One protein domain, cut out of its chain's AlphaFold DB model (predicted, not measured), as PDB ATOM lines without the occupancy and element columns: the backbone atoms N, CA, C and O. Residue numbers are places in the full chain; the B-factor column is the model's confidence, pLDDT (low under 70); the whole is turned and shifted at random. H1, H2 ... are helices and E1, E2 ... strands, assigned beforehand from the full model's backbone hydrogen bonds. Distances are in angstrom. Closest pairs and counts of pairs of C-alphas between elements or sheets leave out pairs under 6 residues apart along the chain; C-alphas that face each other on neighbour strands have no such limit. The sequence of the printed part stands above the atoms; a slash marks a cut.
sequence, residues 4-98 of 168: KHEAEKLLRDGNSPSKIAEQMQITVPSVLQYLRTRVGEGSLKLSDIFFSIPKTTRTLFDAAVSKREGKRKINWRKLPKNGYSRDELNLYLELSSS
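Overview. This is residues 4 to 98 of the 168 residues of an uncharacterized protein of Planctomycetes bacterium (UniProt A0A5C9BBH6). Four short helices, H1 to H4, cluster at one end, crossing one another, and a small two-strand hairpin, E1 and E2, makes the far end. Between them H5 leads away from the cluster to the hairpin, and H6, reached by a long link that folds back from E2, sits between the cluster and H5. The printed part has 95 residues, with six named helices and two named strands in the order H1 H2 H3 H4 H5 E1 E2 H6; the sheet E1 - E2 is antiparallel. The class is mostly helix, and the whole is compact, with a radius of gyration of the C-alphas of 13.6 A and spans of 39 by 28 by 20 A.

Arrangement. H1, residues 4 to 12, touches H2, residues 17 to 24, at a steep tilt of 57 degrees, opposite ways; the closest C-alphas are those of Leu 10 and Ile 20, 6.4 A apart. H3, residues 28 to 40, touches H1 about perpendicular, at 88 degrees, closest at the C-alphas of Lys 4 and Tyr 34, 4.8 A. With residues 28 to 32 alone H3 touches H2, closest at the C-alphas of Ala 21 and Val 28, 5.2 A. H4, residues 46 to 51, only just touches H1, with 3 pairs of C-alphas within 8 A, the closest those of Leu 11 and Ile 49, 7.3 A. H5, residues 55 to 64, and H4 meet only through their link. E1, residues 65 to 68, and E2, residues 71 to 74, form a hairpin, with N 66 and O 73 within hydrogen-bond range at 2.9 A. H6, residues 86 to 95, only just touches H5, with 3 pairs of C-alphas within 8 A, the closest those of Phe 61 and Leu 89, 7.0 A; they are about perpendicular, at 88 degrees. H1 and H6 are apart. In H1 to H6 every O i to N i+4 pair is within hydrogen-bond range.

Along the chain. H1 begins at C-alpha 4, (4.629, 52.900, -19.639), and is 12.6 A long. H3 is the longest helix, at 18.3 A; H5 has 14.2 A and H6 14.3 A. E1 begins at C-alpha 65, (-7.423, 24.628, -23.860). H6 ends at C-alpha 95, (-4.350, 37.078, -28.045).

Size, cuts and confidence. The two C-alphas farthest apart are those of Glu 6 and Glu 69, 41.3 A. The printed part has no cut. The link from E2 to H6, 11 residues, is long; the others are tight. The mean pLDDT of the printed part is 87.5, and residues 69 to 70, 83 and 98 are under 70.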
ATOM      1  N   LYS A   4       4.869  53.624 -18.378       92.94
ATOM      2  CA  LYS A   4       4.629  52.900 -19.639       92.94
ATOM      3  C   LYS A   4       5.893  52.596 -20.456       92.94
ATOM      4  O   LYS A   4       5.956  51.558 -21.099       92.94
ATOM      5  N   HIS A   5       6.898  53.474 -20.412       95.12
ATOM      6  CA  HIS A   5       8.167  53.282 -21.127       95.12
ATOM      7  C   HIS A   5       9.058  52.273 -20.397       95.12
ATOM      8  O   HIS A   5       9.779  51.505 -21.019       95.12
ATOM      9  N   GLU A   6       8.983  52.263 -19.067       95.94
ATOM     10  CA  GLU A   6       9.655  51.264 -18.239       95.94
ATOM     11  C   GLU A   6       9.088  49.863 -18.502       95.94
ATOM     12  O   GLU A   6       9.853  48.940 -18.771       95.94
ATOM     13  N   ALA A   7       7.756  49.723 -18.536       95.88
ATOM     14  CA  ALA A   7       7.100  48.463 -18.887       95.88
ATOM     15  C   ALA A   7       7.486  47.971 -20.293       95.88
ATOM     16  O   ALA A   7       7.757  46.785 -20.472       95.88
ATOM     17  N   GLU A   8       7.558  48.870 -21.283       96.19
ATOM     18  CA  GLU A   8       8.031  48.531 -22.631       96.19
ATOM     19  C   GLU A   8       9.466  47.999 -22.614       96.19
ATOM     20  O   GLU A   8       9.741  46.959 -23.209       96.19
ATOM     21  N   LYS A   9      10.381  48.695 -21.929       96.25
ATOM     22  CA  LYS A   9      11.780  48.272 -21.850       96.25
ATOM     23  C   LYS A   9      11.894  46.869 -21.253       96.25
ATOM     24  O   LYS A   9      12.535  46.007 -21.843       96.25
ATOM     25  N   LEU A  10      11.206  46.621 -20.138       96.19
ATOM     26  CA  LEU A  10      11.223  45.314 -19.482       96.19
ATOM     27  C   LEU A  10      10.628  44.204 -20.364       96.19
ATOM     28  O   LEU A  10      11.112  43.072 -20.306       96.19
ATOM     29  N   LEU A  11       9.622  44.516 -21.191       95.75
ATOM     30  CA  LEU A  11       9.079  43.575 -22.174       95.75
ATOM     31  C   LEU A  11      10.123  43.221 -23.240       95.75
ATOM     32  O   LEU A  11      10.312  42.043 -23.540       95.75
ATOM     33  N   ARG A  12      10.830  44.223 -23.782       94.19
ATOM     34  CA  ARG A  12      11.898  44.020 -24.777       94.19
ATOM     35  C   ARG A  12      13.077  43.226 -24.221       94.19
ATOM     36  O   ARG A  12      13.672  42.444 -24.953       94.19
ATOM     37  N   ASP A  13      13.345  43.351 -22.924       94.06
ATOM     38  CA  ASP A  13      14.332  42.538 -22.204       94.06
ATOM     39  C   ASP A  13      13.877  41.068 -22.011       94.06
ATOM     40  O   ASP A  13      14.575  40.267 -21.386       94.06
ATOM     41  N   GLY A  14      12.703  40.690 -22.532       91.38
ATOM     42  CA  GLY A  14      12.186  39.320 -22.528       91.38
ATOM     43  C   GLY A  14      11.414  38.937 -21.266       91.38
ATOM     44  O   GLY A  14      11.222  37.748 -21.001       91.38
ATOM     45  N   ASN A  15      10.980  39.908 -20.456       92.94
ATOM     46  CA  ASN A  15      10.163  39.621 -19.279       92.94
ATOM     47  C   ASN A  15       8.686  39.467 -19.662       92.94
ATOM     48  O   ASN A  15       8.142  40.267 -20.419       92.94
ATOM     49  N   SER A  16       8.017  38.458 -19.095       92.50
ATOM     50  CA  SER A  16       6.572  38.295 -19.261       92.50
ATOM     51  C   SER A  16       5.796  39.345 -18.450       92.50
ATOM     52  O   SER A  16       6.330  39.881 -17.472       92.50
ATOM     53  N   PRO A  17       4.518  39.618 -18.770       93.44
ATOM     54  CA  PRO A  17       3.718  40.611 -18.051       93.44
ATOM     55  C   PRO A  17       3.631  40.375 -16.537       93.44
ATOM     56  O   PRO A  17       3.645  41.343 -15.777       93.44
ATOM     57  N   SER A  18       3.597  39.115 -16.082       92.12
ATOM     58  CA  SER A  18       3.646  38.794 -14.646       92.12
ATOM     59  C   SER A  18       4.967  39.210 -14.012       92.12
ATOM     60  O   SER A  18       4.977  39.842 -12.961       92.12
ATOM     61  N   LYS A  19       6.088  38.918 -14.675       92.62
ATOM     62  CA  LYS A  19       7.421  39.259 -14.172       92.62
ATOM     63  C   LYS A  19       7.664  40.770 -14.169       92.62
ATOM     64  O   LYS A  19       8.262  41.296 -13.236       92.62
ATOM     65  N   ILE A  20       7.153  41.476 -15.177       94.81
ATOM     66  CA  ILE A  20       7.161  42.946 -15.213       94.81
ATOM     67  C   ILE A  20       6.362  43.502 -14.029       94.81
ATOM     68  O   ILE A  20       6.826  44.414 -13.351       94.81
ATOM     69  N   ALA A  21       5.183  42.939 -13.748       94.31
ATOM     70  CA  ALA A  21       4.340  43.365 -12.633       94.31
ATOM     71  C   ALA A  21       5.042  43.182 -11.277       94.31
ATOM     72  O   ALA A  21       5.032  44.101 -10.456       94.31
ATOM     73  N   GLU A  22       5.717  42.045 -11.081       93.44
ATOM     74  CA  GLU A  22       6.552  41.776  -9.904       93.44
ATOM     75  C   GLU A  22       7.693  42.795  -9.764       93.44
ATOM     76  O   GLU A  22       7.870  43.377  -8.693       93.44
ATOM     77  N   GLN A  23       8.434  43.061 -10.844       94.94
ATOM     78  CA  GLN A  23       9.562  44.003 -10.840       94.94
ATOM     79  C   GLN A  23       9.127  45.448 -10.580       94.94
ATOM     80  O   GLN A  23       9.785  46.170  -9.834       94.94
ATOM     81  N   MET A  24       8.008  45.861 -11.170       94.88
ATOM     82  CA  MET A  24       7.461  47.210 -11.026       94.88
ATOM     83  C   MET A  24       6.607  47.383  -9.759       94.88
ATOM     84  O   MET A  24       6.139  48.492  -9.499       94.88
ATOM     85  N   GLN A  25       6.380  46.311  -8.988       95.00
ATOM     86  CA  GLN A  25       5.507  46.281  -7.806       95.00
ATOM     87  C   GLN A  25       4.084  46.799  -8.089       95.00
ATOM     88  O   GLN A  25       3.497  47.551  -7.308       95.00
ATOM     89  N   ILE A  26       3.521  46.404  -9.232       94.81
ATOM     90  CA  ILE A  26       2.157  46.749  -9.657       94.81
ATOM     91  C   ILE A  26       1.391  45.490 -10.066       94.81
ATOM     92  O   ILE A  26       1.914  44.383 -10.036       94.81
ATOM     93  N   THR A  27       0.119  45.642 -10.435       92.94
ATOM     94  CA  THR A  27      -0.706  44.508 -10.867       92.94
ATOM     95  C   THR A  27      -0.492  44.196 -12.351       92.94
ATOM     96  O   THR A  27      -0.213  45.096 -13.149       92.94
ATOM     97  N   VAL A  28      -0.671  42.929 -12.745       92.56
ATOM     98  CA  VAL A  28      -0.604  42.517 -14.159       92.56
ATOM     99  C   VAL A  28      -1.581  43.316 -15.035       92.56
ATOM    100  O   VAL A  28      -1.146  43.810 -16.074       92.56
ATOM    101  N   PRO A  29      -2.847  43.567 -14.634       92.19
ATOM    102  CA  PRO A  29      -3.743  44.437 -15.397       92.19
ATOM    103  C   PRO A  29      -3.181  45.841 -15.664       92.19
ATOM    104  O   PRO A  29      -3.333  46.353 -16.772       92.19
ATOM    105  N   SER A  30      -2.488  46.452 -14.693       93.81
ATOM    106  CA  SER A  30      -1.843  47.760 -14.883       93.81
ATOM    107  C   SER A  30      -0.698  47.698 -15.897       93.81
ATOM    108  O   SER A  30      -0.593  48.580 -16.750       93.81
ATOM    109  N   VAL A  31       0.125  46.644 -15.854       95.12
ATOM    110  CA  VAL A  31       1.166  46.407 -16.871       95.12
ATOM    111  C   VAL A  31       0.537  46.250 -18.252       95.12
ATOM    112  O   VAL A  31       0.954  46.917 -19.194       95.12
ATOM    113  N   LEU A  32      -0.501  45.420 -18.380       93.06
ATOM    114  CA  LEU A  32      -1.179  45.194 -19.658       93.06
ATOM    115  C   LEU A  32      -1.803  46.469 -20.216       93.06
ATOM    116  O   LEU A  32      -1.746  46.692 -21.423       93.06
ATOM    117  N   GLN A  33      -2.352  47.330 -19.358       94.12
ATOM    118  CA  GLN A  33      -2.833  48.643 -19.773       94.12
ATOM    119  C   GLN A  33      -1.698  49.483 -20.369       94.12
ATOM    120  O   GLN A  33      -1.860  50.021 -21.462       94.12
ATOM    121  N   TYR A  34      -0.542  49.555 -19.703       95.69
ATOM    122  CA  TYR A  34       0.619  50.281 -20.222       95.69
ATOM    123  C   TYR A  34       1.112  49.724 -21.557       95.69
ATOM    124  O   TYR A  34       1.323  50.496 -22.492       95.69
ATOM    125  N   LEU A  35       1.250  48.403 -21.672       94.69
ATOM    126  CA  LEU A  35       1.702  47.758 -22.905       94.69
ATOM    127  C   LEU A  35       0.710  47.980 -24.054       94.69
ATOM    128  O   LEU A  35       1.125  48.328 -25.154       94.69
ATOM    129  N   ARG A  36      -0.603  47.885 -23.803       92.00
ATOM    130  CA  ARG A  36      -1.637  48.190 -24.809       92.00
ATOM    131  C   ARG A  36      -1.613  49.648 -25.258       92.00
ATOM    132  O   ARG A  36      -1.797  49.912 -26.440       92.00
ATOM    133  N   THR A  37      -1.350  50.593 -24.354       94.75
ATOM    134  CA  THR A  37      -1.141  51.997 -24.743       94.75
ATOM    135  C   THR A  37       0.049  52.129 -25.692       94.75
ATOM    136  O   THR A  37      -0.052  52.826 -26.694       94.75
ATOM    137  N   ARG A  38       1.150  51.417 -25.429       95.69
ATOM    138  CA  ARG A  38       2.331  51.405 -26.306       95.69
ATOM    139  C   ARG A  38       2.072  50.732 -27.657       95.69
ATOM    140  O   ARG A  38       2.648  51.170 -28.651       95.69
ATOM    141  N   VAL A  39       1.169  49.750 -27.708       91.69
ATOM    142  CA  VAL A  39       0.653  49.190 -28.969       91.69
ATOM    143  C   VAL A  39      -0.159  50.228 -29.744       91.69
ATOM    144  O   VAL A  39       0.091  50.439 -30.923       91.69
ATOM    145  N   GLY A  40      -1.077  50.940 -29.082       89.38
ATOM    146  CA  GLY A  40      -1.846  52.022 -29.715       89.38
ATOM    147  C   GLY A  40      -0.982  53.188 -30.211       89.38
ATOM    148  O   GLY A  40      -1.355  53.875 -31.154       89.38
ATOM    149  N   GLU A  41       0.188  53.391 -29.604       93.19
ATOM    150  CA  GLU A  41       1.193  54.380 -30.017       93.19
ATOM    151  C   GLU A  41       2.143  53.857 -31.116       93.19
ATOM    152  O   GLU A  41       3.067  54.568 -31.502       93.19
ATOM    153  N   GLY A  42       1.963  52.619 -31.597       89.81
ATOM    154  CA  GLY A  42       2.773  52.007 -32.662       89.81
ATOM    155  C   GLY A  42       4.181  51.573 -32.242       89.81
ATOM    156  O   GLY A  42       4.953  51.090 -33.061       89.81
ATOM    157  N   SER A  43       4.538  51.730 -30.966       92.69
ATOM    158  CA  SER A  43       5.870  51.364 -30.459       92.69
ATOM    159  C   SER A  43       6.032  49.869 -30.175       92.69
ATOM    160  O   SER A  43       7.146  49.353 -30.219       92.69
ATOM    161  N   LEU A  44       4.934  49.176 -29.878       92.12
ATOM    162  CA  LEU A  44       4.894  47.736 -29.643       92.12
ATOM    163  C   LEU A  44       3.857  47.089 -30.551       92.12
ATOM    164  O   LEU A  44       2.880  47.723 -30.948       92.12
ATOM    165  N   LYS A  45       4.029  45.797 -30.796       89.12
ATOM    166  CA  LYS A  45       3.049  44.952 -31.471       89.12
ATOM    167  C   LYS A  45       2.369  44.016 -30.478       89.12
ATOM    168  O   LYS A  45       2.893  43.730 -29.397       89.12
ATOM    169  N   LEU A  46       1.190  43.502 -30.830       88.19
ATOM    170  CA  LEU A  46       0.517  42.497 -29.996       88.19
ATOM    171  C   LEU A  46       1.324  41.194 -29.953       88.19
ATOM    172  O   LEU A  46       1.357  40.515 -28.923       88.19
ATOM    173  N   SER A  47       2.014  40.880 -31.048       86.94
ATOM    174  CA  SER A  47       2.978  39.788 -31.138       86.94
ATOM    175  C   SER A  47       4.121  39.917 -30.132       86.94
ATOM    176  O   SER A  47       4.454  38.910 -29.513       86.94
ATOM    177  N   ASP A  48       4.648  41.116 -29.866       90.06
ATOM    178  CA  ASP A  48       5.696  41.317 -28.849       90.06
ATOM    179  C   ASP A  48       5.207  40.880 -27.461       90.06
ATOM    180  O   ASP A  48       5.880  40.142 -26.736       90.06
ATOM    181  N   ILE A  49       3.979  41.272 -27.112       90.94
ATOM    182  CA  ILE A  49       3.350  40.891 -25.845       90.94
ATOM    183  C   ILE A  49       3.097  39.378 -25.815       90.94
ATOM    184  O   ILE A  49       3.395  38.719 -24.821       90.94
ATOM    185  N   PHE A  50       2.589  38.800 -26.904       88.88
ATOM    186  CA  PHE A  50       2.328  37.363 -26.983       88.88
ATOM    187  C   PHE A  50       3.604  36.519 -26.865       88.88
ATOM    188  O   PHE A  50       3.626  35.518 -26.143       88.88
ATOM    189  N   PHE A  51       4.672  36.913 -27.561       88.75
ATOM    190  CA  PHE A  51       5.941  36.191 -27.579       88.75
ATOM    191  C   PHE A  51       6.765  36.387 -26.304       88.75
ATOM    192  O   PHE A  51       7.580  35.514 -26.000       88.75
ATOM    193  N   SER A  52       6.491  37.432 -25.513       91.50
ATOM    194  CA  SER A  52       7.048  37.579 -24.160       91.50
ATOM    195  C   SER A  52       6.619  36.456 -23.201       91.50
ATOM    196  O   SER A  52       7.304  36.180 -22.216       91.50
ATOM    197  N   ILE A  53       5.508  35.762 -23.491       89.75
ATOM    198  CA  ILE A  53       5.110  34.564 -22.749       89.75
ATOM    199  C   ILE A  53       5.991  33.390 -23.218       89.75
ATOM    200  O   ILE A  53       5.963  33.029 -24.408       89.75
ATOM    201  N   PRO A  54       6.732  32.722 -22.311       88.69
ATOM    202  CA  PRO A  54       7.612  31.618 -22.678       88.69
ATOM    203  C   PRO A  54       6.890  30.522 -23.466       88.69
ATOM    204  O   PRO A  54       5.737  30.180 -23.186       88.69
ATOM    205  N   LYS A  55       7.582  29.929 -24.448       89.19
ATOM    206  CA  LYS A  55       7.022  28.857 -25.292       89.19
ATOM    207  C   LYS A  55       6.504  27.685 -24.456       89.19
ATOM    208  O   LYS A  55       5.439  27.160 -24.755       89.19
ATOM    209  N   THR A  56       7.220  27.315 -23.395       88.69
ATOM    210  CA  THR A  56       6.809  26.274 -22.441       88.69
ATOM    211  C   THR A  56       5.443  26.588 -21.829       88.69
ATOM    212  O   THR A  56       4.536  25.759 -21.886       88.69
ATOM    213  N   THR A  57       5.247  27.813 -21.346       88.81
ATOM    214  CA  THR A  57       3.972  28.282 -20.794       88.81
ATOM    215  C   THR A  57       2.860  28.276 -21.845       88.81
ATOM    216  O   THR A  57       1.779  27.751 -21.585       88.81
ATOM    217  N   ARG A  58       3.131  28.761 -23.065       89.00
ATOM    218  CA  ARG A  58       2.155  28.732 -24.170       89.00
ATOM    219  C   ARG A  58       1.720  27.307 -24.523       89.00
ATOM    220  O   ARG A  58       0.526  27.042 -24.603       89.00
ATOM    221  N   THR A  59       2.661  26.364 -24.611       88.56
ATOM    222  CA  THR A  59       2.335  24.950 -24.874       88.56
ATOM    223  C   THR A  59       1.513  24.303 -23.756       88.56
ATOM    224  O   THR A  59       0.650  23.470 -24.032       88.56
ATOM    225  N   LEU A  60       1.728  24.702 -22.496       88.81
ATOM    226  CA  LEU A  60       0.893  24.254 -21.376       88.81
ATOM    227  C   LEU A  60      -0.537  24.787 -21.502       88.81
ATOM    228  O   LEU A  60      -1.495  24.042 -21.279       88.81
ATOM    229  N   PHE A  61      -0.688  26.056 -21.887       89.31
ATOM    230  CA  PHE A  61      -1.997  26.652 -22.134       89.31
ATOM    231  C   PHE A  61      -2.715  25.964 -23.296       89.31
ATOM    232  O   PHE A  61      -3.877  25.595 -23.141       89.31
ATOM    233  N   ASP A  62      -2.023  25.675 -24.399       87.50
ATOM    234  CA  ASP A  62      -2.588  24.907 -25.515       87.50
ATOM    235  C   ASP A  62      -3.059  23.517 -25.092       87.50
ATOM    236  O   ASP A  62      -4.168  23.105 -25.428       87.50
ATOM    237  N   ALA A  63      -2.269  22.799 -24.292       86.62
ATOM    238  CA  ALA A  63      -2.650  21.475 -23.804       86.62
ATOM    239  C   ALA A  63      -3.889  21.507 -22.884       86.62
ATOM    240  O   ALA A  63      -4.654  20.529 -22.812       86.62
ATOM    241  N   ALA A  64      -4.078  22.616 -22.163       86.81
ATOM    242  CA  ALA A  64      -5.199  22.844 -21.259       86.81
ATOM    243  C   ALA A  64      -6.459  23.359 -21.971       86.81
ATOM    244  O   ALA A  64      -7.568  23.125 -21.481       86.81
ATOM    245  N   VAL A  65      -6.315  24.034 -23.110       87.69
ATOM    246  CA  VAL A  65      -7.423  24.628 -23.860       87.69
ATOM    247  C   VAL A  65      -7.922  23.650 -24.915       87.69
ATOM    248  O   VAL A  65      -7.229  23.283 -25.853       87.69
ATOM    249  N   SER A  66      -9.185  23.253 -24.791       80.88
ATOM    250  CA  SER A  66      -9.875  22.466 -25.814       80.88
ATOM    251  C   SER A  66     -10.883  23.338 -26.557       80.88
ATOM    252  O   SER A  66     -11.629  24.100 -25.935       80.88
ATOM    253  N   LYS A  67     -10.916  23.232 -27.888       76.19
ATOM    254  CA  LYS A  67     -11.972  23.823 -28.718       76.19
ATOM    255  C   LYS A  67     -13.041  22.756 -28.960       76.19
ATOM    256  O   LYS A  67     -12.765  21.749 -29.604       76.19
ATOM    257  N   ARG A  68     -14.249  22.964 -28.435       71.56
ATOM    258  CA  ARG A  68     -15.441  22.158 -28.758       71.56
ATOM    259  C   ARG A  68     -16.542  23.109 -29.208       71.56
ATOM    260  O   ARG A  68     -16.832  24.062 -28.496       71.56
ATOM    261  N   GLU A  69     -17.124  22.856 -30.382       58.28
ATOM    262  CA  GLU A  69     -18.276  23.614 -30.910       58.28
ATOM    263  C   GLU A  69     -18.050  25.141 -30.925       58.28
ATOM    264  O   GLU A  69     -18.889  25.924 -30.491       58.28
ATOM    265  N   GLY A  70     -16.854  25.584 -31.334       68.06
ATOM    266  CA  GLY A  70     -16.492  27.010 -31.365       68.06
ATOM    267  C   GLY A  70     -16.267  27.660 -29.991       68.06
ATOM    268  O   GLY A  70     -15.744  28.770 -29.921       68.06
ATOM    269  N   LYS A  71     -16.571  26.966 -28.887       70.56
ATOM    270  CA  LYS A  71     -16.322  27.436 -27.522       70.56
ATOM    271  C   LYS A  71     -14.999  26.888 -26.995       70.56
ATOM    272  O   LYS A  71     -14.660  25.711 -27.152       70.56
ATOM    273  N   ARG A  72     -14.233  27.763 -26.343       76.69
ATOM    274  CA  ARG A  72     -13.005  27.385 -25.635       76.69
ATOM    275  C   ARG A  72     -13.377  26.878 -24.250       76.69
ATOM    276  O   ARG A  72     -14.040  27.579 -23.491       76.69
ATOM    277  N   LYS A  73     -12.935  25.669 -23.914       82.19
ATOM    278  CA  LYS A  73     -13.075  25.093 -22.574       82.19
ATOM    279  C   LYS A  73     -11.696  24.828 -21.987       82.19
ATOM    280  O   LYS A  73     -10.904  24.090 -22.574       82.19
ATOM    281  N   ILE A  74     -11.444  25.416 -20.821       85.06
ATOM    282  CA  ILE A  74     -10.193  25.267 -20.076       85.06
ATOM    283  C   ILE A  74     -10.302  24.039 -19.173       85.06
ATOM    284  O   ILE A  74     -11.230  23.920 -18.368       85.06
ATOM    285  N   ASN A  75      -9.345  23.125 -19.290       84.88
ATOM    286  CA  ASN A  75      -9.184  22.018 -18.364       84.88
ATOM    287  C   ASN A  75      -8.172  22.387 -17.274       84.88
ATOM    288  O   ASN A  75      -6.975  22.136 -17.402       84.88
ATOM    289  N   TRP A  76      -8.681  22.929 -16.168       82.94
ATOM    290  CA  TRP A  76      -7.880  23.348 -15.015       82.94
ATOM    291  C   TRP A  76      -7.015  22.236 -14.407       82.94
ATOM    292  O   TRP A  76      -6.017  22.538 -13.766       82.94
ATOM    293  N   ARG A  77      -7.348  20.952 -14.615       82.56
ATOM    294  CA  ARG A  77      -6.564  19.822 -14.076       82.56
ATOM    295  C   ARG A  77      -5.230  19.613 -14.791       82.56
ATOM    296  O   ARG A  77      -4.347  18.979 -14.230       82.56
ATOM    297  N   LYS A  78      -5.105  20.095 -16.030       82.50
ATOM    298  CA  LYS A  78      -3.874  19.980 -16.826       82.50
ATOM    299  C   LYS A  78      -2.876  21.099 -16.544       82.50
ATOM    300  O   LYS A  78      -1.748  21.033 -17.016       82.50
ATOM    301  N   LEU A  79      -3.303  22.127 -15.818       82.25
ATOM    302  CA  LEU A  79      -2.472  23.271 -15.509       82.25
ATOM    303  C   LEU A  79      -1.754  23.049 -14.168       82.25
ATOM    304  O   LEU A  79      -2.390  22.623 -13.198       82.25
ATOM    305  N   PRO A  80      -0.438  23.310 -14.090       78.44
ATOM    306  CA  PRO A  80       0.297  23.192 -12.836       78.44
ATOM    307  C   PRO A  80      -0.201  24.232 -11.825       78.44
ATOM    308  O   PRO A  80      -0.564  25.341 -12.186       78.44
ATOM    309  N   LYS A  81      -0.216  23.913 -10.526       72.62
ATOM    310  CA  LYS A  81      -0.684  24.882  -9.512       72.62
ATOM    311  C   LYS A  81       0.210  26.127  -9.408       72.62
ATOM    312  O   LYS A  81      -0.275  27.174  -9.000       72.62
ATOM    313  N   ASN A  82       1.480  25.997  -9.798       70.19
ATOM    314  CA  ASN A  82       2.500  27.040  -9.748       70.19
ATOM    315  C   ASN A  82       3.136  27.197 -11.140       70.19
ATOM    316  O   ASN A  82       3.263  26.209 -11.866       70.19
ATOM    317  N   GLY A  83       3.574  28.409 -11.492       69.56
ATOM    318  CA  GLY A  83       4.332  28.673 -12.726       69.56
ATOM    319  C   GLY A  83       3.599  29.463 -13.816       69.56
ATOM    320  O   GLY A  83       4.141  29.608 -14.907       69.56
ATOM    321  N   TYR A  84       2.395  29.975 -13.546       78.31
ATOM    322  CA  TYR A  84       1.725  30.957 -14.406       78.31
ATOM    323  C   TYR A  84       0.742  31.825 -13.607       78.31
ATOM    324  O   TYR A  84       0.193  31.374 -12.596       78.31
ATOM    325  N   SER A  85       0.478  33.047 -14.077       82.50
ATOM    326  CA  SER A  85      -0.604  33.886 -13.542       82.50
ATOM    327  C   SER A  85      -1.934  33.622 -14.256       82.50
ATOM    328  O   SER A  85      -1.974  33.376 -15.464       82.50
ATOM    329  N   ARG A  86      -3.060  33.737 -13.535       83.81
ATOM    330  CA  ARG A  86      -4.400  33.725 -14.159       83.81
ATOM    331  C   ARG A  86      -4.537  34.819 -15.218       83.81
ATOM    332  O   ARG A  86      -5.183  34.590 -16.237       83.81
ATOM    333  N   ASP A  87      -3.897  35.964 -14.997       85.06
ATOM    334  CA  ASP A  87      -3.908  37.080 -15.940       85.06
ATOM    335  C   ASP A  87      -3.138  36.751 -17.225       85.06
ATOM    336  O   ASP A  87      -3.592  37.098 -18.310       85.06
ATOM    337  N   GLU A  88      -2.032  36.004 -17.134       85.19
ATOM    338  CA  GLU A  88      -1.302  35.513 -18.313       85.19
ATOM    339  C   GLU A  88      -2.114  34.500 -19.116       85.19
ATOM    340  O   GLU A  88      -2.088  34.541 -20.343       85.19
ATOM    341  N   LEU A  89      -2.857  33.608 -18.453       87.62
ATOM    342  CA  LEU A  89      -3.754  32.682 -19.149       87.62
ATOM    343  C   LEU A  89      -4.879  33.439 -19.867       87.62
ATOM    344  O   LEU A  89      -5.198  33.121 -21.012       87.62
ATOM    345  N   ASN A  90      -5.470  34.444 -19.219       87.56
ATOM    346  CA  ASN A  90      -6.498  35.282 -19.837       87.56
ATOM    347  C   ASN A  90      -5.941  36.046 -21.043       87.56
ATOM    348  O   ASN A  90      -6.547  36.014 -22.111       87.56
ATOM    349  N   LEU A  91      -4.761  36.652 -20.896       87.12
ATOM    350  CA  LEU A  91      -4.059  37.326 -21.985       87.12
ATOM    351  C   LEU A  91      -3.758  36.367 -23.139       87.12
ATOM    352  O   LEU A  91      -4.010  36.689 -24.296       87.12
ATOM    353  N   TYR A  92      -3.262  35.168 -22.831       88.25
ATOM    354  CA  TYR A  92      -3.013  34.136 -23.829       88.25
ATOM    355  C   TYR A  92      -4.285  33.787 -24.599       88.25
ATOM    356  O   TYR A  92      -4.273  33.701 -25.826       88.25
ATOM    357  N   LEU A  93      -5.395  33.583 -23.890       86.31
ATOM    358  CA  LEU A  93      -6.678  33.260 -24.499       86.31
ATOM    359  C   LEU A  93      -7.202  34.395 -25.375       86.31
ATOM    360  O   LEU A  93      -7.737  34.101 -26.439       86.31
ATOM    361  N   GLU A  94      -7.025  35.643 -24.955       84.75
ATOM    362  CA  GLU A  94      -7.409  36.828 -25.720       84.75
ATOM    363  C   GLU A  94      -6.589  36.942 -27.011       84.75
ATOM    364  O   GLU A  94      -7.154  36.966 -28.101       84.75
ATOM    365  N   LEU A  95      -5.257  36.903 -26.905       82.25
ATOM    366  CA  LEU A  95      -4.350  37.078 -28.045       82.25
ATOM    367  C   LEU A  95      -4.356  35.882 -29.007       82.25
ATOM    368  O   LEU A  95      -4.164  36.042 -30.208       82.25
ATOM    369  N   SER A  96      -4.611  34.673 -28.503       77.94
ATOM    370  CA  SER A  96      -4.772  33.480 -29.345       77.94
ATOM    371  C   SER A  96      -6.154  33.394 -29.995       77.94
ATOM    372  O   SER A  96      -6.393  32.519 -30.836       77.94
ATOM    373  N   SER A  97      -7.129  34.204 -29.565       72.38
ATOM    374  CA  SER A  97      -8.423  34.320 -30.233       72.38
ATOM    375  C   SER A  97      -8.409  35.447 -31.247       72.38
ATOM    376  O   SER A  97      -8.534  36.606 -30.894       72.38
ATOM    377  N   SER A  98      -8.446  35.049 -32.515       58.94
ATOM    378  CA  SER A  98      -8.976  35.847 -33.619       58.94
ATOM    379  C   SER A  98      -8.012  36.831 -34.280       58.94
ATOM    380  O   SER A  98      -7.175  37.445 -33.632       58.94
TER     381      SER A  98